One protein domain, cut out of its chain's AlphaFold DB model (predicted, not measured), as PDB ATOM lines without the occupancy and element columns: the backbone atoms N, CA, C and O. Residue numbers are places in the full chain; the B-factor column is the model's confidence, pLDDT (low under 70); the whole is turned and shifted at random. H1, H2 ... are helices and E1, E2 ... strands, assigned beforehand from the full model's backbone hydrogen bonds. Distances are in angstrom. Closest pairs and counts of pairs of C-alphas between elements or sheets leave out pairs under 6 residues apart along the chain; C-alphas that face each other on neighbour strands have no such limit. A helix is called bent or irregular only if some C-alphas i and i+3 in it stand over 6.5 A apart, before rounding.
ATOM      1  N   GLU A   2     271.784 133.819 111.873       89.62
ATOM      2  CA  GLU A   2     272.256 134.907 110.991       89.62
ATOM      3  C   GLU A   2     273.064 134.426 109.769       89.62
ATOM      4  O   GLU A   2     272.735 134.778 108.639       89.62
ATOM      5  N   HIS A   3     274.062 133.557 109.974       93.62
ATOM      6  CA  HIS A   3     274.850 132.974 108.879       93.62
ATOM      7  C   HIS A   3     273.983 132.273 107.829       93.62
ATOM      8  O   HIS A   3     274.204 132.441 106.633       93.62
ATOM      9  N   THR A   4     272.959 131.536 108.264       94.25
ATOM     10  CA  THR A   4     272.067 130.817 107.347       94.25
ATOM     11  C   THR A   4     271.200 131.769 106.531       94.25
ATOM     12  O   THR A   4     270.978 131.524 105.354       94.25
ATOM     13  N   TRP A   5     270.780 132.900 107.109       91.81
ATOM     14  CA  TRP A   5     270.042 133.926 106.370       91.81
ATOM     15  C   TRP A   5     270.928 134.677 105.373       91.81
ATOM     16  O   TRP A   5     270.441 135.050 104.312       91.81
ATOM     17  N   ARG A   6     272.218 134.879 105.681       91.38
ATOM     18  CA  ARG A   6     273.191 135.481 104.749       91.38
ATOM     19  C   ARG A   6     273.511 134.575 103.562       91.38
ATOM     20  O   ARG A   6     273.720 135.076 102.466       91.38
ATOM     21  N   ALA A   7     273.551 133.265 103.786       93.12
ATOM     22  CA  ALA A   7     273.791 132.274 102.739       93.12
ATOM     23  C   ALA A   7     272.536 131.960 101.897       93.12
ATOM     24  O   ALA A   7     272.629 131.267 100.887       93.12
ATOM     25  N   MET A   8     271.361 132.438 102.313       92.06
ATOM     26  CA  MET A   8     270.092 132.161 101.647       92.06
ATOM     27  C   MET A   8     269.977 132.953 100.338       92.06
ATOM     28  O   MET A   8     270.135 134.174 100.323       92.06
ATOM     29  N   ALA A   9     269.648 132.268  99.241       91.44
ATOM     30  CA  ALA A   9     269.276 132.921  97.985       91.44
ATOM     31  C   ALA A   9     267.999 133.772  98.152       91.44
ATOM     32  O   ALA A   9     267.239 133.585  99.102       91.44
ATOM     33  N   ARG A  10     267.721 134.682  97.205       85.38
ATOM     34  CA  ARG A  10     266.579 135.622  97.273       85.38
ATOM     35  C   ARG A  10     265.233 134.940  97.565       85.38
ATOM     36  O   ARG A  10     264.489 135.430  98.416       85.38
ATOM     37  N   ASP A  11     264.980 133.808  96.911       88.19
ATOM     38  CA  ASP A  11     263.774 132.976  97.064       88.19
ATOM     39  C   ASP A  11     264.074 131.646  97.781       88.19
ATOM     40  O   ASP A  11     263.325 130.675  97.689       88.19
ATOM     41  N   GLY A  12     265.206 131.589  98.489       93.56
ATOM     42  CA  GLY A  12     265.622 130.425  99.254       93.56
ATOM     43  C   GLY A  12     264.763 130.209 100.500       93.56
ATOM     44  O   GLY A  12     264.183 131.139 101.065       93.56
ATOM     45  N   ILE A  13     264.730 128.957 100.949       96.94
ATOM     46  CA  ILE A  13     264.122 128.546 102.212       96.94
ATOM     47  C   ILE A  13     265.212 127.942 103.089       96.94
ATOM     48  O   ILE A  13     266.026 127.149 102.622       96.94
ATOM     49  N   VAL A  14     265.211 128.299 104.371       97.19
ATOM     50  CA  VAL A  14     266.095 127.708 105.379       97.19
ATOM     51  C   VAL A  14     265.232 127.005 106.419       97.19
ATOM     52  O   VAL A  14     264.392 127.639 107.052       97.19
ATOM     53  N   GLY A  15     265.451 125.705 106.608       96.62
ATOM     54  CA  GLY A  15     264.904 124.939 107.727       96.62
ATOM     55  C   GLY A  15     265.965 124.759 108.809       96.62
ATOM     56  O   GLY A  15     267.073 124.337 108.488       96.62
ATOM     57  N   LEU A  16     265.655 125.070 110.068       96.75
ATOM     58  CA  LEU A  16     266.553 124.826 111.202       96.75
ATOM     59  C   LEU A  16     265.839 124.067 112.317       96.75
ATOM     60  O   LEU A  16     264.665 124.318 112.584       96.75
ATOM     61  N   ILE A  17     266.596 123.212 113.003       95.88
ATOM     62  CA  ILE A  17     266.229 122.637 114.298       95.88
ATOM     63  C   ILE A  17     267.195 123.214 115.326       95.88
ATOM     64  O   ILE A  17     268.406 123.041 115.184       95.88
ATOM     65  N   HIS A  18     266.696 123.954 116.313       94.50
ATOM     66  CA  HIS A  18     267.555 124.576 117.323       94.50
ATOM     67  C   HIS A  18     266.790 124.984 118.589       94.50
ATOM     68  O   HIS A  18     265.570 125.139 118.544       94.50
ATOM     69  N   PRO A  19     267.488 125.229 119.717       93.06
ATOM     70  CA  PRO A  19     266.889 125.872 120.883       93.06
ATOM     71  C   PRO A  19     266.367 127.270 120.544       93.06
ATOM     72  O   PRO A  19     266.984 128.004 119.768       93.06
ATOM     73  N   GLU A  20     265.266 127.678 121.162       92.81
ATOM     74  CA  GLU A  20     264.532 128.874 120.738       92.81
ATOM     75  C   GLU A  20     264.377 129.960 121.809       92.81
ATOM     76  O   GLU A  20     263.530 130.838 121.691       92.81
ATOM     77  N   SER A  21     265.282 129.996 122.792       91.56
ATOM     78  CA  SER A  21     265.286 130.989 123.884       91.56
ATOM     79  C   SER A  21     265.206 132.452 123.427       91.56
ATOM     80  O   SER A  21     264.667 133.297 124.137       91.56
ATOM     81  N   HIS A  22     265.683 132.774 122.221       94.38
ATOM     82  CA  HIS A  22     265.559 134.112 121.636       94.38
ATOM     83  C   HIS A  22     264.113 134.642 121.569       94.38
ATOM     84  O   HIS A  22     263.918 135.858 121.616       94.38
ATOM     85  N   PHE A  23     263.096 133.775 121.511       95.38
ATOM     86  CA  PHE A  23     261.694 134.196 121.524       95.38
ATOM     87  C   PHE A  23     261.220 134.756 122.870       95.38
ATOM     88  O   PHE A  23     260.282 135.550 122.885       95.38
ATOM     89  N   THR A  24     261.873 134.419 123.981       91.88
ATOM     90  CA  THR A  24     261.476 134.861 125.331       91.88
ATOM     91  C   THR A  24     262.540 135.700 126.039       91.88
ATOM     92  O   THR A  24     262.215 136.442 126.959       91.88
ATOM     93  N   GLU A  25     263.798 135.659 125.597       91.50
ATOM     94  CA  GLU A  25     264.908 136.394 126.213       91.50
ATOM     95  C   GLU A  25     264.764 137.916 126.057       91.50
ATOM     96  O   GLU A  25     264.728 138.433 124.940       91.50
ATOM     97  N   LEU A  26     264.753 138.677 127.155       88.88
ATOM     98  CA  LEU A  26     264.491 140.124 127.136       88.88
ATOM     99  C   LEU A  26     265.423 140.886 126.174       88.88
ATOM    100  O   LEU A  26     264.974 141.745 125.412       88.88
ATOM    101  N   ARG A  27     266.715 140.534 126.153       93.44
ATOM    102  CA  ARG A  27     267.734 141.227 125.341       93.44
ATOM    103  C   ARG A  27     267.711 140.860 123.853       93.44
ATOM    104  O   ARG A  27     268.329 141.552 123.049       93.44
ATOM    105  N   ALA A  28     266.976 139.822 123.455       95.06
ATOM    106  CA  ALA A  28     266.978 139.296 122.087       95.06
ATOM    107  C   ALA A  28     266.027 140.028 121.112       95.06
ATOM    108  O   ALA A  28     265.734 139.508 120.035       95.06
ATOM    109  N   LYS A  29     265.553 141.237 121.446       95.81
ATOM    110  CA  LYS A  29     264.530 141.977 120.678       95.81
ATOM    111  C   LYS A  29     264.848 142.154 119.186       95.81
ATOM    112  O   LYS A  29     263.998 141.896 118.338       95.81
ATOM    113  N   THR A  30     266.086 142.515 118.845       95.56
ATOM    114  CA  THR A  30     266.502 142.720 117.446       95.56
ATOM    115  C   THR A  30     266.527 141.404 116.677       95.56
ATOM    116  O   THR A  30     266.081 141.345 115.533       95.56
ATOM    117  N   LEU A  31     266.994 140.331 117.322       95.88
ATOM    118  CA  LEU A  31     266.987 138.999 116.732       95.88
ATOM    119  C   LEU A  31     265.551 138.515 116.503       95.88
ATOM    120  O   LEU A  31     265.252 138.051 115.408       95.88
ATOM    121  N   ARG A  32     264.644 138.697 117.476       96.69
ATOM    122  CA  ARG A  32     263.213 138.381 117.307       96.69
ATOM    123  C   ARG A  32     262.587 139.111 116.129       96.69
ATOM    124  O   ARG A  32     261.933 138.465 115.313       96.69
ATOM    125  N   ARG A  33     262.836 140.417 115.993       97.25
ATOM    126  CA  ARG A  33     262.344 141.212 114.858       97.25
ATOM    127  C   ARG A  33     262.742 140.602 113.526       97.25
ATOM    128  O   ARG A  33     261.892 140.407 112.655       97.25
ATOM    129  N   GLU A  34     264.017 140.269 113.367       96.62
ATOM    130  CA  GLU A  34     264.503 139.675 112.125       96.62
ATOM    131  C   GLU A  34     263.977 138.246 111.915       96.62
ATOM    132  O   GLU A  34     263.649 137.883 110.778       96.62
ATOM    133  N   THR A  35     263.824 137.470 112.993       96.88
ATOM    134  CA  THR A  35     263.212 136.136 112.989       96.88
ATOM    135  C   THR A  35     261.761 136.203 112.505       96.88
ATOM    136  O   THR A  35     261.443 135.569 111.501       96.88
ATOM    137  N   TYR A  36     260.884 136.999 113.130       97.81
ATOM    138  CA  TYR A  36     259.454 137.060 112.784       97.81
ATOM    139  C   TYR A  36     259.193 137.486 111.337       97.81
ATOM    140  O   TYR A  36     258.286 136.958 110.692       97.81
ATOM    141  N   ARG A  37     260.013 138.389 110.785       96.88
ATOM    142  CA  ARG A  37     259.903 138.811 109.377       96.88
ATOM    143  C   ARG A  37     260.222 137.682 108.392       96.88
ATOM    144  O   ARG A  37     259.708 137.657 107.268       96.88
ATOM    145  N   ARG A  38     261.083 136.746 108.792       96.88
ATOM    146  CA  ARG A  38     261.541 135.625 107.956       96.88
ATOM    147  C   ARG A  38     260.751 134.348 108.205       96.88
ATOM    148  O   ARG A  38     260.658 133.526 107.299       96.88
ATOM    149  N   LEU A  39     260.156 134.189 109.380       97.31
ATOM    150  CA  LEU A  39     259.468 132.968 109.783       97.31
ATOM    151  C   LEU A  39     258.273 132.661 108.866       97.31
ATOM    152  O   LEU A  39     257.577 133.554 108.371       97.31
ATOM    153  N   ARG A  40     258.068 131.373 108.597       97.56
ATOM    154  CA  ARG A  40     256.961 130.806 107.806       97.56
ATOM    155  C   ARG A  40     256.263 129.687 108.551       97.56
ATOM    156  O   ARG A  40     255.037 129.568 108.461       97.56
ATOM    157  N   ARG A  41     257.053 128.894 109.269       97.94
ATOM    158  CA  ARG A  41     256.613 127.859 110.197       97.94
ATOM    159  C   ARG A  41     257.440 127.966 111.467       97.94
ATOM    160  O   ARG A  41     258.654 128.155 111.383       97.94
ATOM    161  N   HIS A  42     256.757 127.841 112.587       97.94
ATOM    162  CA  HIS A  42     257.304 127.732 113.922       97.94
ATOM    163  C   HIS A  42     256.650 126.522 114.578       97.94
ATOM    164  O   HIS A  42     255.434 126.505 114.744       97.94
ATOM    165  N   PHE A  43     257.424 125.500 114.908       98.00
ATOM    166  CA  PHE A  43     256.919 124.359 115.657       98.00
ATOM    167  C   PHE A  43     257.807 124.163 116.875       98.00
ATOM    168  O   PHE A  43     258.950 123.741 116.727       98.00
ATOM    169  N   HIS A  44     257.272 124.507 118.042       96.50
ATOM    170  CA  HIS A  44     257.927 124.420 119.341       96.50
ATOM    171  C   HIS A  44     257.673 123.037 119.949       96.50
ATOM    172  O   HIS A  44     256.517 122.620 120.108       96.50
ATOM    173  N   PHE A  45     258.745 122.351 120.343       95.50
ATOM    174  CA  PHE A  45     258.706 120.998 120.885       95.50
ATOM    175  C   PHE A  45     259.354 120.890 122.261       95.50
ATOM    176  O   PHE A  45     260.416 121.455 122.526       95.50
ATOM    177  N   ARG A  46     258.764 120.044 123.108       93.00
ATOM    178  CA  ARG A  46     259.389 119.548 124.338       93.00
ATOM    179  C   ARG A  46     259.954 118.151 124.092       93.00
ATOM    180  O   ARG A  46     259.251 117.281 123.580       93.00
ATOM    181  N   ASN A  47     261.195 117.890 124.508       93.44
ATOM    182  CA  ASN A  47     261.855 116.592 124.317       93.44
ATOM    183  C   ASN A  47     261.337 115.469 125.252       93.44
ATOM    184  O   ASN A  47     262.098 114.597 125.663       93.44
ATOM    185  N   ALA A  48     260.048 115.456 125.610       91.31
ATOM    186  CA  ALA A  48     259.520 114.504 126.592       91.31
ATOM    187  C   ALA A  48     259.493 113.051 126.077       91.31
ATOM    188  O   ALA A  48     259.498 112.125 126.882       91.31
ATOM    189  N   LEU A  49     259.492 112.857 124.751       93.00
ATOM    190  CA  LEU A  49     259.620 111.545 124.102       93.00
ATOM    191  C   LEU A  49     261.078 111.133 123.838       93.00
ATOM    192  O   LEU A  49     261.300 110.092 123.231       93.00
ATOM    193  N   MET A  50     262.061 111.935 124.273       93.31
ATOM    194  CA  MET A  50     263.493 111.662 124.085       93.31
ATOM    195  C   MET A  50     263.884 111.426 122.612       93.31
ATOM    196  O   MET A  50     264.660 110.528 122.302       93.31
ATOM    197  N   LEU A  51     263.355 112.247 121.692       91.12
ATOM    198  CA  LEU A  51     263.716 112.187 120.264       91.12
ATOM    199  C   LEU A  51     265.166 112.630 120.011       91.12
ATOM    200  O   LEU A  51     265.765 112.259 119.005       91.12
ATOM    201  N   PHE A  52     265.722 113.418 120.932       91.06
ATOM    202  CA  PHE A  52     267.131 113.790 120.979       91.06
ATOM    203  C   PHE A  52     267.762 113.335 122.298       91.06
ATOM    204  O   PHE A  52     267.090 113.328 123.334       91.06
ATOM    205  N   ASP A  53     269.065 113.042 122.274       91.94
ATOM    206  CA  ASP A  53     269.871 112.709 123.459       91.94
ATOM    207  C   ASP A  53     270.247 113.971 124.262       91.94
ATOM    208  O   ASP A  53     271.398 114.386 124.380       91.94
ATOM    209  N   ILE A  54     269.212 114.659 124.736       89.75
ATOM    210  CA  ILE A  54     269.261 115.838 125.602       89.75
ATOM    211  C   ILE A  54     268.210 115.662 126.698       89.75
ATOM    212  O   ILE A  54     267.322 114.816 126.595       89.75
ATOM    213  N   ALA A  55     268.263 116.483 127.748       90.69
ATOM    214  CA  ALA A  55     267.307 116.384 128.850       90.69
ATOM    215  C   ALA A  55     265.843 116.394 128.359       90.69
ATOM    216  O   ALA A  55     265.468 117.215 127.523       90.69
ATOM    217  N   HIS A  56     264.992 115.537 128.933       87.81
ATOM    218  CA  HIS A  56     263.577 115.402 128.540       87.81
ATOM    219  C   HIS A  56     262.755 116.703 128.649       87.81
ATOM    220  O   HIS A  56     261.695 116.841 128.041       87.81
ATOM    221  N   ARG A  57     263.227 117.665 129.449       85.25
ATOM    222  CA  ARG A  57     262.600 118.986 129.635       85.25
ATOM    223  C   ARG A  57     263.110 120.038 128.656       85.25
ATOM    224  O   ARG A  57     262.616 121.159 128.673       85.25
ATOM    225  N   GLN A  58     264.113 119.707 127.847       90.69
ATOM    226  CA  GLN A  58     264.711 120.651 126.921       90.69
ATOM    227  C   GLN A  58     263.731 120.979 125.793       90.69
ATOM    228  O   GLN A  58     263.071 120.092 125.242       90.69
ATOM    229  N   ILE A  59     263.664 122.267 125.464       92.56
ATOM    230  CA  ILE A  59     262.842 122.808 124.383       92.56
ATOM    231  C   ILE A  59     263.706 122.977 123.130       92.56
ATOM    232  O   ILE A  59     264.859 123.424 123.217       92.56
ATOM    233  N   TYR A  60     263.135 122.636 121.977       94.56
ATOM    234  CA  TYR A  60     263.696 122.897 120.655       94.56
ATOM    235  C   TYR A  60     262.585 123.261 119.666       94.56
ATOM    236  O   TYR A  60     261.461 122.781 119.779       94.56
ATOM    237  N   GLY A  61     262.925 124.065 118.665       95.75
ATOM    238  CA  GLY A  61     262.008 124.479 117.613       95.75
ATOM    239  C   GLY A  61     262.424 123.940 116.247       95.75
ATOM    240  O   GLY A  61     263.617 123.821 115.954       95.75
ATOM    241  N   VAL A  62     261.440 123.639 115.396       97.19
ATOM    242  CA  VAL A  62     261.616 123.455 113.948       97.19
ATOM    243  C   VAL A  62     261.107 124.706 113.246       97.19
ATOM    244  O   VAL A  62     259.904 124.984 113.222       97.19
ATOM    245  N   HIS A  63     262.026 125.469 112.660       97.62
ATOM    246  CA  HIS A  63     261.729 126.757 112.041       97.62
ATOM    247  C   HIS A  63     261.978 126.729 110.548       97.62
ATOM    248  O   HIS A  63     263.033 126.298 110.088       97.62
ATOM    249  N   VAL A  64     261.017 127.260 109.797       97.50
ATOM    250  CA  VAL A  64     261.157 127.482 108.357       97.50
ATOM    251  C   VAL A  64     261.203 128.980 108.109       97.50
ATOM    252  O   VAL A  64     260.245 129.696 108.411       97.50
ATOM    253  N   TYR A  65     262.310 129.439 107.539       97.31
ATOM    254  CA  TYR A  65     262.579 130.825 107.188       97.31
ATOM    255  C   TYR A  65     262.529 131.018 105.674       97.31
ATOM    256  O   TYR A  65     262.939 130.144 104.917       97.31
ATOM    257  N   GLY A  66     262.069 132.188 105.243       96.56
ATOM    258  CA  GLY A  66     262.177 132.657 103.864       96.56
ATOM    259  C   GLY A  66     262.460 134.157 103.809       96.56
ATOM    260  O   GLY A  66     262.854 134.766 104.805       96.56
ATOM    261  N   THR A  67     262.227 134.769 102.651       94.94
ATOM    262  CA  THR A  67     262.515 136.190 102.384       94.94
ATOM    263  C   THR A  67     261.846 137.131 103.403       94.94
ATOM    264  O   THR A  67     260.689 136.919 103.757       94.94
ATOM    265  N   PRO A  68     262.493 138.195 103.902       94.94
ATOM    266  CA  PRO A  68     261.869 139.088 104.883       94.94
ATOM    267  C   PRO A  68     260.550 139.712 104.383       94.94
ATOM    268  O   PRO A  68     260.493 140.240 103.276       94.94
ATOM    269  N   ARG A  69     259.495 139.688 105.210       95.12
ATOM    270  CA  ARG A  69     258.194 140.349 104.971       95.12
ATOM    271  C   ARG A  69     257.538 140.781 106.291       95.12
ATOM    272  O   ARG A  69     258.108 140.543 107.352       95.12
ATOM    273  N   ALA A  70     256.352 141.392 106.233       97.06
ATOM    274  CA  ALA A  70     255.536 141.622 107.429       97.06
ATOM    275  C   ALA A  70     255.261 140.290 108.168       97.06
ATOM    276  O   ALA A  70     255.010 139.284 107.487       97.06
ATOM    277  N   PRO A  71     255.331 140.242 109.515       97.81
ATOM    278  CA  PRO A  71     255.173 139.003 110.276       97.81
ATOM    279  C   PRO A  71     253.897 138.242 109.907       97.81
ATOM    280  O   PRO A  71     252.783 138.738 110.072       97.81
ATOM    281  N   ARG A  72     254.076 137.030 109.368       97.69
ATOM    282  CA  ARG A  72     252.986 136.101 109.044       97.69
ATOM    283  C   ARG A  72     253.508 134.674 108.923       97.69
ATOM    284  O   ARG A  72     254.141 134.338 107.909       97.69
ATOM    285  N   PHE A  73     253.204 133.837 109.907       98.06
ATOM    286  CA  PHE A  73     253.631 132.437 109.962       98.06
ATOM    287  C   PHE A  73     252.603 131.548 110.667       98.06
ATOM    288  O   PHE A  73     251.718 132.039 111.357       98.06
ATOM    289  N   LEU A  74     252.714 130.235 110.461       98.06
ATOM    290  CA  LEU A  74     251.963 129.253 111.245       98.06
ATOM    291  C   LEU A  74     252.813 128.803 112.426       98.06
ATOM    292  O   LEU A  74     254.007 128.550 112.249       98.06
ATOM    293  N   SER A  75     252.186 128.704 113.589       97.44
ATOM    294  CA  SER A  75     252.796 128.307 114.848       97.44
ATOM    295  C   SER A  75     252.098 127.073 115.414       97.44
ATOM    296  O   SER A  75     250.876 126.986 115.344       97.44
ATOM    297  N   GLY A  76     252.856 126.144 115.988       96.62
ATOM    298  CA  GLY A  76     252.345 125.107 116.882       96.62
ATOM    299  C   GLY A  76     253.240 125.011 118.111       96.62
ATOM    300  O   GLY A  76     254.463 125.024 117.970       96.62
ATOM    301  N   SER A  77     252.635 124.941 119.294       94.19
ATOM    302  CA  SER A  77     253.334 125.031 120.582       94.19
ATOM    303  C   SER A  77     253.118 123.791 121.442       94.19
ATOM    304  O   SER A  77     252.141 123.070 121.251       94.19
ATOM    305  N   GLU A  78     254.031 123.563 122.394       91.06
ATOM    306  CA  GLU A  78     254.019 122.408 123.314       91.06
ATOM    307  C   GLU A  78     253.820 121.053 122.602       91.06
ATOM    308  O   GLU A  78     253.177 120.138 123.113       91.06
ATOM    309  N   LEU A  79     254.375 120.917 121.394       95.31
ATOM    310  CA  LEU A  79     254.320 119.673 120.636       95.31
ATOM    311  C   LEU A  79     255.353 118.674 121.170       95.31
ATOM    312  O   LEU A  79     256.366 119.039 121.765       95.31
ATOM    313  N   LEU A  80     255.117 117.389 120.922       94.56
ATOM    314  CA  LEU A  80     255.986 116.312 121.417       94.56
ATOM    315  C   LEU A  80     256.586 115.455 120.308       94.56
ATOM    316  O   LEU A  80     257.614 114.813 120.512       94.56
ATOM    317  N   HIS A  81     255.962 115.461 119.130       95.06
ATOM    318  CA  HIS A  81     256.404 114.694 117.976       95.06
ATOM    319  C   HIS A  81     256.119 115.467 116.674       95.06
ATOM    320  O   HIS A  81     255.031 116.034 116.543       95.06
ATOM    321  N   PRO A  82     257.041 115.497 115.691       94.44
ATOM    322  CA  PRO A  82     256.873 116.275 114.456       94.44
ATOM    323  C   PRO A  82     255.675 115.843 113.596       94.44
ATOM    324  O   PRO A  82     255.072 116.686 112.932       94.44
ATOM    325  N   ASP A  83     255.278 114.565 113.653       95.81
ATOM    326  CA  ASP A  83     254.067 114.058 112.973       95.81
ATOM    327  C   ASP A  83     252.797 114.820 113.390       95.81
ATOM    328  O   ASP A  83     251.914 115.067 112.568       95.81
ATOM    329  N   ILE A  84     252.740 115.284 114.647       96.56
ATOM    330  CA  ILE A  84     251.617 116.076 115.157       96.56
ATOM    331  C   ILE A  84     251.468 117.347 114.326       96.56
ATOM    332  O   ILE A  84     250.366 117.646 113.875       96.56
ATOM    333  N   ALA A  85     252.559 118.075 114.073       96.38
ATOM    334  CA  ALA A  85     252.522 119.296 113.270       96.38
ATOM    335  C   ALA A  85     252.085 119.007 111.826       96.38
ATOM    336  O   ALA A  85     251.206 119.691 111.299       96.38
ATOM    337  N   ALA A  86     252.661 117.975 111.201       96.06
ATOM    338  CA  ALA A  86     252.374 117.614 109.815       96.06
ATOM    339  C   ALA A  86     250.896 117.252 109.604       96.06
ATOM    340  O   ALA A  86     250.255 117.775 108.692       96.06
ATOM    341  N   ARG A  87     250.335 116.411 110.479       97.62
ATOM    342  CA  ARG A  87     248.936 115.973 110.398       97.62
ATOM    343  C   ARG A  87     247.953 117.038 110.872       97.62
ATOM    344  O   ARG A  87     246.872 117.143 110.309       97.62
ATOM    345  N   SER A  88     248.332 117.882 111.834       97.56
ATOM    346  CA  SER A  88     247.493 119.007 112.280       97.56
ATOM    347  C   SER A  88     247.251 120.032 111.170       97.56
ATOM    348  O   SER A  88     246.187 120.636 111.121       97.56
ATOM    349  N   LEU A  89     248.203 120.205 110.243       96.75
ATOM    350  CA  LEU A  89     248.029 121.065 109.064       96.75
ATOM    351  C   LEU A  89     246.986 120.537 108.066       96.75
ATOM    352  O   LEU A  89     246.496 121.318 107.255       96.75
ATOM    353  N   GLN A  90     246.688 119.236 108.097       96.81
ATOM    354  CA  GLN A  90     245.758 118.557 107.185       96.81
ATOM    355  C   GLN A  90     244.454 118.141 107.879       96.81
ATOM    356  O   GLN A  90     243.589 117.534 107.255       96.81
ATOM    357  N   HIS A  91     244.334 118.423 109.174       97.56
ATOM    358  CA  HIS A  91     243.207 118.004 109.991       97.56
ATOM    359  C   HIS A  91     241.949 118.812 109.642       97.56
ATOM    360  O   HIS A  91     242.030 120.018 109.409       97.56
ATOM    361  N   ASP A  92     240.786 118.162 109.643       94.56
ATOM    362  CA  ASP A  92     239.497 118.761 109.254       94.56
ATOM    363  C   ASP A  92     238.880 119.674 110.329       94.56
ATOM    364  O   ASP A  92     238.024 120.502 110.036       94.56
ATOM    365  N   GLY A  93     239.351 119.540 111.569       91.75
ATOM    366  CA  GLY A  93     238.926 120.340 112.721       91.75
ATOM    367  C   GLY A  93     237.824 119.691 113.556       91.75
ATOM    368  O   GLY A  93     237.300 120.341 114.453       91.75
ATOM    369  N   SER A  94     237.480 118.435 113.272       92.06
ATOM    370  CA  SER A  94     236.501 117.667 114.034       92.06
ATOM    371  C   SER A  94     237.053 117.151 115.372       92.06
ATOM    372  O   SER A  94     238.232 116.833 115.505       92.06
ATOM    373  N   GLY A  95     236.176 117.009 116.368       89.94
ATOM    374  CA  GLY A  95     236.539 116.496 117.690       89.94
ATOM    375  C   GLY A  95     237.003 117.571 118.674       89.94
ATOM    376  O   GLY A  95     236.891 118.772 118.439       89.94
ATOM    377  N   THR A  96     237.466 117.125 119.840       88.38
ATOM    378  CA  THR A  96     237.852 118.001 120.953       88.38
ATOM    379  C   THR A  96     239.234 118.609 120.739       88.38
ATOM    380  O   THR A  96     240.181 117.892 120.402       88.38
ATOM    381  N   ALA A  97     239.381 119.901 121.037       89.69
ATOM    382  CA  ALA A  97     240.677 120.568 121.012       89.69
ATOM    383  C   ALA A  97     241.675 119.879 121.970       89.69
ATOM    384  O   ALA A  97     241.340 119.632 123.132       89.69
ATOM    385  N   PRO A  98     242.902 119.574 121.515       90.06
ATOM    386  CA  PRO A  98     243.868 118.860 122.332       90.06
ATOM    387  C   PRO A  98     244.571 119.780 123.340       90.06
ATOM    388  O   PRO A  98     244.670 120.999 123.143       90.06
ATOM    389  N   GLY A  99     245.091 119.167 124.403       91.12
ATOM    390  CA  GLY A  99     245.779 119.839 125.503       91.12
ATOM    391  C   GLY A  99     247.251 119.458 125.643       91.12
ATOM    392  O   GLY A  99     247.879 118.946 124.714       91.12
ATOM    393  N   ILE A 100     247.807 119.727 126.828       88.88
ATOM    394  CA  ILE A 100     249.126 119.224 127.250       88.88
ATOM    395  C   ILE A 100     249.055 117.717 127.557       88.88
ATOM    396  O   ILE A 100     249.960 116.953 127.209       88.88
ATOM    397  N   LYS A 101     247.978 117.297 128.225       91.06
ATOM    398  CA  LYS A 101     247.671 115.904 128.555       91.06
ATOM    399  C   LYS A 101     246.318 115.518 127.962       91.06
ATOM    400  O   LYS A 101     245.489 116.397 127.742       91.06
ATOM    401  N   ASP A 102     246.140 114.233 127.685       89.19
ATOM    402  CA  ASP A 102     244.852 113.646 127.329       89.19
ATOM    403  C   ASP A 102     244.059 113.232 128.583       89.19
ATOM    404  O   ASP A 102     244.530 113.366 129.719       89.19
ATOM    405  N   ASP A 103     242.850 112.715 128.367       84.88
ATOM    406  CA  ASP A 103     241.927 112.321 129.437       84.88
ATOM    407  C   ASP A 103     242.501 111.186 130.318       84.88
ATOM    408  O   ASP A 103     242.176 111.090 131.505       84.88
ATOM    409  N   ASP A 104     243.443 110.399 129.775       86.69
ATOM    410  CA  ASP A 104     244.182 109.324 130.450       86.69
ATOM    411  C   ASP A 104     245.409 109.825 131.252       86.69
ATOM    412  O   ASP A 104     246.205 109.015 131.737       86.69
ATOM    413  N   ASP A 105     245.605 111.146 131.401       85.75
ATOM    414  CA  ASP A 105     246.781 111.773 132.045       85.75
ATOM    415  C   ASP A 105     248.118 111.463 131.319       85.75
ATOM    416  O   ASP A 105     249.231 111.630 131.851       85.75
ATOM    417  N   LYS A 106     248.047 111.044 130.050       91.44
ATOM    418  CA  LYS A 106     249.204 110.833 129.173       91.44
ATOM    419  C   LYS A 106     249.454 112.072 128.332       91.44
ATOM    420  O   LYS A 106     248.634 112.968 128.217       91.44
ATOM    421  N   TRP A 107     250.670 112.175 127.814       91.69
ATOM    422  CA  TRP A 107     251.027 113.242 126.886       91.69
ATOM    423  C   TRP A 107     250.097 113.234 125.667       91.69
ATOM    424  O   TRP A 107     249.988 112.203 125.008       91.69
ATOM    425  N   ASP A 108     249.471 114.371 125.347       92.94
ATOM    426  CA  ASP A 108     248.537 114.434 124.219       92.94
ATOM    427  C   ASP A 108     249.311 114.476 122.889       92.94
ATOM    428  O   ASP A 108     249.905 115.492 122.517       92.94
ATOM    429  N   LEU A 109     249.305 113.350 122.170       94.38
ATOM    430  CA  LEU A 109     249.956 113.190 120.866       94.38
ATOM    431  C   LEU A 109     248.989 113.345 119.682       94.38
ATOM    432  O   LEU A 109     249.371 113.088 118.538       94.38
ATOM    433  N   ARG A 110     247.732 113.735 119.921       94.62
ATOM    434  CA  ARG A 110     246.719 113.811 118.863       94.62
ATOM    435  C   ARG A 110     246.996 115.010 117.949       94.62
ATOM    436  O   ARG A 110     247.159 116.127 118.452       94.62
ATOM    437  N   PRO A 111     247.042 114.829 116.617       96.19
ATOM    438  CA  PRO A 111     247.008 115.957 115.696       96.19
ATOM    439  C   PRO A 111     245.618 116.597 115.702       96.19
ATOM    440  O   PRO A 111     244.621 115.896 115.824       96.19
ATOM    441  N   HIS A 112     245.553 117.919 115.556       96.81
ATOM    442  CA  HIS A 112     244.291 118.649 115.449       96.81
ATOM    443  C   HIS A 112     244.507 120.022 114.808       96.81
ATOM    444  O   HIS A 112     245.512 120.679 115.085       96.81
ATOM    445  N   ALA A 113     243.545 120.506 114.017       96.38
ATOM    446  CA  ALA A 113     243.642 121.800 113.325       96.38
ATOM    447  C   ALA A 113     243.847 122.979 114.296       96.38
ATOM    448  O   ALA A 113     244.584 123.923 114.000       96.38
ATOM    449  N   GLU A 114     243.252 122.880 115.488       95.00
ATOM    450  CA  GLU A 114     243.395 123.852 116.581       95.00
ATOM    451  C   GLU A 114     244.835 124.037 117.070       95.00
ATOM    452  O   GLU A 114     245.163 125.119 117.547       95.00
ATOM    453  N   ARG A 115     245.726 123.043 116.923       95.31
ATOM    454  CA  ARG A 115     247.143 123.189 117.313       95.31
ATOM    455  C   ARG A 115     247.898 124.189 116.437       95.31
ATOM    456  O   ARG A 115     248.993 124.608 116.802       95.31
ATOM    457  N   ILE A 116     247.356 124.531 115.264       96.88
ATOM    458  CA  ILE A 116     248.006 125.410 114.294       96.88
ATOM    459  C   ILE A 116     247.420 126.814 114.387       96.88
ATOM    460  O   ILE A 116     246.304 127.071 113.931       96.88
ATOM    461  N   ILE A 117     248.214 127.740 114.910       95.88
ATOM    462  CA  ILE A 117     247.844 129.135 115.140       95.88
ATOM    463  C   ILE A 117     248.481 130.012 114.062       95.88
ATOM    464  O   ILE A 117     249.676 129.915 113.775       95.88
ATOM    465  N   GLY A 118     247.682 130.878 113.443       96.62
ATOM    466  CA  GLY A 118     248.182 131.888 112.515       96.62
ATOM    467  C   GLY A 118     248.713 133.094 113.278       96.62
ATOM    468  O   GLY A 118     247.936 133.840 113.859       96.62
ATOM    469  N   VAL A 119     250.026 133.317 113.252       97.38
ATOM    470  CA  VAL A 119     250.646 134.466 113.920       97.38
ATOM    471  C   VAL A 119     250.865 135.580 112.909       97.38
ATOM    472  O   VAL A 119     251.548 135.400 111.895       97.38
ATOM    473  N   THR A 120     250.275 136.735 113.199       96.81
ATOM    474  CA  THR A 120     250.375 137.974 112.423       96.81
ATOM    475  C   THR A 120     250.949 139.091 113.289       96.81
ATOM    476  O   THR A 120     251.143 138.922 114.491       96.81
ATOM    477  N   GLU A 121     251.192 140.259 112.702       96.06
ATOM    478  CA  GLU A 121     251.574 141.450 113.464       96.06
ATOM    479  C   GLU A 121     250.542 141.834 114.540       96.06
ATOM    480  O   GLU A 121     250.930 142.226 115.635       96.06
ATOM    481  N   SER A 122     249.245 141.632 114.279       94.44
ATOM    482  CA  SER A 122     248.189 141.844 115.277       94.44
ATOM    483  C   SER A 122     248.333 140.885 116.462       94.44
ATOM    484  O   SER A 122     248.336 141.339 117.602       94.44
ATOM    485  N   GLN A 123     248.575 139.595 116.208       94.94
ATOM    486  CA  GLN A 123     248.791 138.622 117.284       94.94
ATOM    487  C   GLN A 123     250.041 138.948 118.113       94.94
ATOM    488  O   GLN A 123     250.028 138.839 119.339       94.94
ATOM    489  N   LEU A 124     251.122 139.371 117.451       96.69
ATOM    490  CA  LEU A 124     252.332 139.815 118.138       96.69
ATOM    491  C   LEU A 124     252.082 141.077 118.979       96.69
ATOM    492  O   LEU A 124     252.681 141.228 120.040       96.69
ATOM    493  N   SER A 125     251.184 141.964 118.538       95.38
ATOM    494  CA  SER A 125     250.763 143.132 119.317       95.38
ATOM    495  C   SER A 125     250.034 142.719 120.596       95.38
ATOM    496  O   SER A 125     250.320 143.284 121.651       95.38
ATOM    497  N   THR A 126     249.153 141.712 120.534       93.62
ATOM    498  CA  THR A 126     248.527 141.128 121.732       93.62
ATOM    499  C   THR A 126     249.592 140.632 122.707       93.62
ATOM    500  O   THR A 126     249.552 140.951 123.895       93.62
ATOM    501  N   TRP A 127     250.577 139.869 122.223       95.12
ATOM    502  CA  TRP A 127     251.623 139.317 123.087       95.12
ATOM    503  C   TRP A 127     252.483 140.412 123.717       95.12
ATOM    504  O   TRP A 127     252.704 140.381 124.926       95.12
ATOM    505  N   ALA A 128     252.894 141.416 122.936       94.19
ATOM    506  CA  ALA A 128     253.615 142.574 123.455       94.19
ATOM    507  C   ALA A 128     252.817 143.273 124.560       94.19
ATOM    508  O   ALA A 128     253.357 143.549 125.627       94.19
ATOM    509  N   ALA A 129     251.518 143.496 124.340       90.94
ATOM    510  CA  ALA A 129     250.660 144.078 125.357       90.94
ATOM    511  C   ALA A 129     250.658 143.212 126.622       90.94
ATOM    512  O   ALA A 129     250.782 143.736 127.719       90.94
ATOM    513  N   LEU A 130     250.523 141.891 126.503       91.31
ATOM    514  CA  LEU A 130     250.409 140.971 127.638       91.31
ATOM    515  C   LEU A 130     251.683 140.804 128.463       91.31
ATOM    516  O   LEU A 130     251.579 140.723 129.684       91.31
ATOM    517  N   VAL A 131     252.861 140.721 127.841       90.75
ATOM    518  CA  VAL A 131     254.091 140.371 128.572       90.75
ATOM    519  C   VAL A 131     255.194 141.410 128.512       90.75
ATOM    520  O   VAL A 131     256.044 141.380 129.399       90.75
ATOM    521  N   ASP A 132     255.203 142.323 127.541       90.94
ATOM    522  CA  ASP A 132     256.253 143.330 127.372       90.94
ATOM    523  C   ASP A 132     255.903 144.687 127.997       90.94
ATOM    524  O   ASP A 132     254.875 144.859 128.656       90.94
ATOM    525  N   GLU A 133     256.835 145.633 127.887       87.38
ATOM    526  CA  GLU A 133     256.623 147.009 128.327       87.38
ATOM    527  C   GLU A 133     255.694 147.755 127.355       87.38
ATOM    528  O   GLU A 133     255.748 147.497 126.141       87.38
ATOM    529  N   PRO A 134     254.877 148.706 127.845       86.19
ATOM    530  CA  PRO A 134     254.041 149.541 126.990       86.19
ATOM    531  C   PRO A 134     254.839 150.190 125.849       86.19
ATOM    532  O   PRO A 134     255.935 150.709 126.052       86.19
ATOM    533  N   GLY A 135     254.285 150.152 124.635       89.38
ATOM    534  CA  GLY A 135     254.929 150.699 123.434       89.38
ATOM    535  C   GLY A 135     255.946 149.773 122.754       89.38
ATOM    536  O   GLY A 135     256.533 150.165 121.745       89.38
ATOM    537  N   THR A 136     256.150 148.546 123.250       94.44
ATOM    538  CA  THR A 136     256.993 147.549 122.570       94.44
ATOM    539  C   THR A 136     256.456 147.262 121.159       94.44
ATOM    540  O   THR A 136     255.289 146.889 121.023       94.44
ATOM    541  N   PRO A 137     257.273 147.399 120.093       96.56
ATOM    542  CA  PRO A 137     256.831 147.088 118.739       96.56
ATOM    543  C   PRO A 137     256.405 145.618 118.614       96.56
ATOM    544  O   PRO A 137     257.134 144.753 119.105       96.56
ATOM    545  N   PRO A 138     255.328 145.285 117.875       96.50
ATOM    546  CA  PRO A 138     254.873 143.900 117.725       96.50
ATOM    547  C   PRO A 138     255.974 142.947 117.244       96.50
ATOM    548  O   PRO A 138     256.166 141.862 117.777       96.50
ATOM    549  N   ALA A 139     256.805 143.375 116.292       96.31
ATOM    550  CA  ALA A 139     257.914 142.550 115.813       96.31
ATOM    551  C   ALA A 139     259.017 142.288 116.869       96.31
ATOM    552  O   ALA A 139     259.896 141.471 116.632       96.31
ATOM    553  N   GLU A 140     259.018 142.962 118.017       97.00
ATOM    554  CA  GLU A 140     259.944 142.697 119.127       97.00
ATOM    555  C   GLU A 140     259.303 141.901 120.273       97.00
ATOM    556  O   GLU A 140     260.020 141.519 121.208       97.00
ATOM    557  N   ALA A 141     258.000 141.614 120.176       96.31
ATOM    558  CA  ALA A 141     257.220 140.941 121.206       96.31
ATOM    559  C   ALA A 141     257.856 139.614 121.625       96.31
ATOM    560  O   ALA A 141     258.280 138.817 120.774       96.31
ATOM    561  N   ARG A 142     257.909 139.348 122.930       95.69
ATOM    562  CA  ARG A 142     258.183 137.997 123.421       95.69
ATOM    563  C   ARG A 142     257.035 137.072 123.034       95.69
ATOM    564  O   ARG A 142     255.869 137.455 123.074       95.69
ATOM    565  N   MET A 143     257.384 135.862 122.608       94.94
ATOM    566  CA  MET A 143     256.400 134.875 122.176       94.94
ATOM    567  C   MET A 143     255.638 134.312 123.374       94.94
ATOM    568  O   MET A 143     256.235 134.011 124.409       94.94
ATOM    569  N   LEU A 144     254.335 134.121 123.188       93.56
ATOM    570  CA  LEU A 144     253.514 133.257 124.025       93.56
ATOM    571  C   LEU A 144     253.302 131.916 123.321       93.56
ATOM    572  O   LEU A 144     253.272 131.857 122.091       93.56
ATOM    573  N   TYR A 145     253.110 130.856 124.104       91.62
ATOM    574  CA  TYR A 145     252.971 129.485 123.605       91.62
ATOM    575  C   TYR A 145     251.569 128.907 123.874       91.62
ATOM    576  O   TYR A 145     251.446 127.897 124.570       91.62
ATOM    577  N   PRO A 146     250.480 129.518 123.356       92.62
ATOM    578  CA  PRO A 146     249.156 128.912 123.449       92.62
ATOM    579  C   PRO A 146     249.146 127.558 122.725       92.62
ATOM    580  O   PRO A 146     249.718 127.413 121.642       92.62
ATOM    581  N   VAL A 147     248.501 126.566 123.342       92.12
ATOM    582  CA  VAL A 147     248.483 125.170 122.860       92.12
ATOM    583  C   VAL A 147     247.443 124.928 121.762       92.12
ATOM    584  O   VAL A 147     247.558 123.965 121.004       92.12
ATOM    585  N   ASN A 148     246.443 125.809 121.658       92.12
ATOM    586  CA  ASN A 148     245.389 125.784 120.645       92.12
ATOM    587  C   ASN A 148     244.848 127.199 120.341       92.12
ATOM    588  O   ASN A 148     245.185 128.157 121.047       92.12
ATOM    589  N   ARG A 149     244.023 127.348 119.292       92.31
ATOM    590  CA  ARG A 149     243.457 128.653 118.896       92.31
ATOM    591  C   ARG A 149     242.489 129.202 119.938       92.31
ATOM    592  O   ARG A 149     242.551 130.396 120.205       92.31
ATOM    593  N   ALA A 150     241.676 128.358 120.575       89.81
ATOM    594  CA  ALA A 150     240.813 128.783 121.682       89.81
ATOM    595  C   ALA A 150     241.606 129.460 122.824       89.81
ATOM    596  O   ALA A 150     241.246 130.542 123.279       89.81
ATOM    597  N   SER A 151     242.754 128.897 123.216       92.44
ATOM    598  CA  SER A 151     243.660 129.514 124.200       92.44
ATOM    599  C   SER A 151     244.191 130.870 123.723       92.44
ATOM    600  O   SER A 151     244.351 131.783 124.528       92.44
ATOM    601  N   ALA A 152     244.484 131.019 122.427       93.38
ATOM    602  CA  ALA A 152     244.929 132.296 121.868       93.38
ATOM    603  C   ALA A 152     243.816 133.358 121.905       93.38
ATOM    604  O   ALA A 152     244.087 134.487 122.304       93.38
ATOM    605  N   ALA A 153     242.571 132.982 121.597       94.38
ATOM    606  CA  ALA A 153     241.419 133.881 121.684       94.38
ATOM    607  C   ALA A 153     241.184 134.386 123.119       94.38
ATOM    608  O   ALA A 153     240.928 135.572 123.331       94.38
ATOM    609  N   VAL A 154     241.357 133.520 124.124       96.38
ATOM    610  CA  VAL A 154     241.295 133.931 125.536       96.38
ATOM    611  C   VAL A 154     242.401 134.931 125.885       96.38
ATOM    612  O   VAL A 154     242.144 135.916 126.576       96.38
ATOM    613  N   LEU A 155     243.626 134.728 125.388       95.56
ATOM    614  CA  LEU A 155     244.710 135.699 125.580       95.56
ATOM    615  C   LEU A 155     244.384 137.053 124.942       95.56
ATOM    616  O   LEU A 155     244.684 138.078 125.549       95.56
ATOM    617  N   ASP A 156     243.755 137.075 123.764       94.88
ATOM    618  CA  ASP A 156     243.324 138.323 123.124       94.88
ATOM    619  C   ASP A 156     242.318 139.081 124.006       94.88
ATOM    620  O   ASP A 156     242.489 140.278 124.241       94.88
ATOM    621  N   LYS A 157     241.337 138.384 124.595       96.75
ATOM    622  CA  LYS A 157     240.371 138.977 125.538       96.75
ATOM    623  C   LYS A 157     241.059 139.559 126.774       96.75
ATOM    624  O   LYS A 157     240.881 140.740 127.078       96.75
ATOM    625  N   ILE A 158     241.939 138.787 127.417       96.69
ATOM    626  CA  ILE A 158     242.731 139.253 128.570       96.69
ATOM    627  C   ILE A 158     243.593 140.469 128.196       96.69
ATOM    628  O   ILE A 158     243.731 141.395 128.992       96.69
ATOM    629  N   ALA A 159     244.158 140.505 126.987       93.94
ATOM    630  CA  ALA A 159     245.022 141.600 126.555       93.94
ATOM    631  C   ALA A 159     244.288 142.942 126.449       93.94
ATOM    632  O   ALA A 159     244.922 143.978 126.682       93.94
ATOM    633  N   THR A 160     242.995 142.902 126.104       93.81
ATOM    634  CA  THR A 160     242.116 144.077 125.980       93.81
ATOM    635  C   THR A 160     241.529 144.554 127.307       93.81
ATOM    636  O   THR A 160     241.084 145.698 127.391       93.81
ATOM    637  N   ALA A 161     241.549 143.715 128.346       95.88
ATOM    638  CA  ALA A 161     240.993 144.064 129.644       95.88
ATOM    639  C   ALA A 161     241.804 145.181 130.341       95.88
ATOM    640  O   ALA A 161     243.036 145.237 130.212       95.88
TER     641      ALA A 161
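Overview. This is residues 2 to 161 of the 519 residues of an uncharacterized protein of Rhodococcus rhodochrous J3 (UniProt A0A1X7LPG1). A twisted sheet of five strands makes the core, with H2 standing up over one face and the short H3 covering part of the other. Beyond the edge strand E5, H4 and H5 meet at a steep angle, while the short H1 lies by the opposite edge strand, E1. The printed part has 160 residues with five named helices and five named strands, which follow each other along the chain as H1 E1 H2 E2 E3 E4 H3 E5 H4 H5; the mixed sheet runs E1 E3 E2 E4 E5, with E2 and E4 parallel and the other neighbour pairs antiparallel. The class is mixed, helices and strands, and the whole is compact, with a radius of gyration of the C-alphas of 15.8 A and spans of 44 by 41 by 31 A.

Arrangement. Start at H1, residues 2 to 6, which only grazes the sheet with its residues 4 to 5. Next look at E1, residues 14 to 18, antiparallel to E3, residues 59 to 65; N 16 and O 63 are 2.9 A apart. H2, residues 26 to 38, is irregular, with C-alphas 27 and 30 at 8.1 A; it stands up from the sheet at 60 degrees, at a height of 11.9 A. E2, residues 39 to 46, forms a hairpin with E3, where N 43 and O 62 are 3.0 A apart. E1, H2 and E2 are a split strand-helix-strand unit, two strands running the same way with E3 between them, and its crossover is right-handed. E4, residues 72 to 79, is parallel to E2, with N 44 and O 76 at 2.9 A. H3, residues 82 to 88, is on the opposite face from H2, at a height of 9.6 A; its closest C-alpha pair with E4 is Ala 85 and Gly 76, 6.8 A. E5, residues 117 to 120, is antiparallel to E4, with N 75 and O 117 at 2.8 A. H4, residues 121 to 131, and H5, residues 149 to 160, only graze the sheet, with residues 121 to 124 and 149 to 152. With its residues 155 to 159 alone, H5 touches H4, the same way at a steep tilt of 65 degrees; their closest C-alphas, Leu 130 and Ala 159, are 5.5 A apart. Every O i to N i+4 pair is within hydrogen-bond range in H1, H3, H4 and H5, and 7 of 9 in H2.

Along the chain. Find C-alpha 2 at (272.256, 134.907, 110.991), where H1 begins. H2 measures 19.9 A from first to last C-alpha, E2 19.8 A, E3 19.0 A, E4 20.2 A, H4 15.4 A and H5 17.0 A. E4 begins at C-alpha 72, (252.986, 136.101, 109.044), and H5 ends at C-alpha 160, (242.116, 144.077, 125.980).

Size, cuts and confidence. The two C-alphas farthest apart, those of Arg 10 and Asp 104, are 47.9 A apart. Look for the long links at residues 47 to 58, 89 to 116 and 132 to 148. The printed part has no cut, its mean pLDDT is 94.0, and no printed residue is under 70.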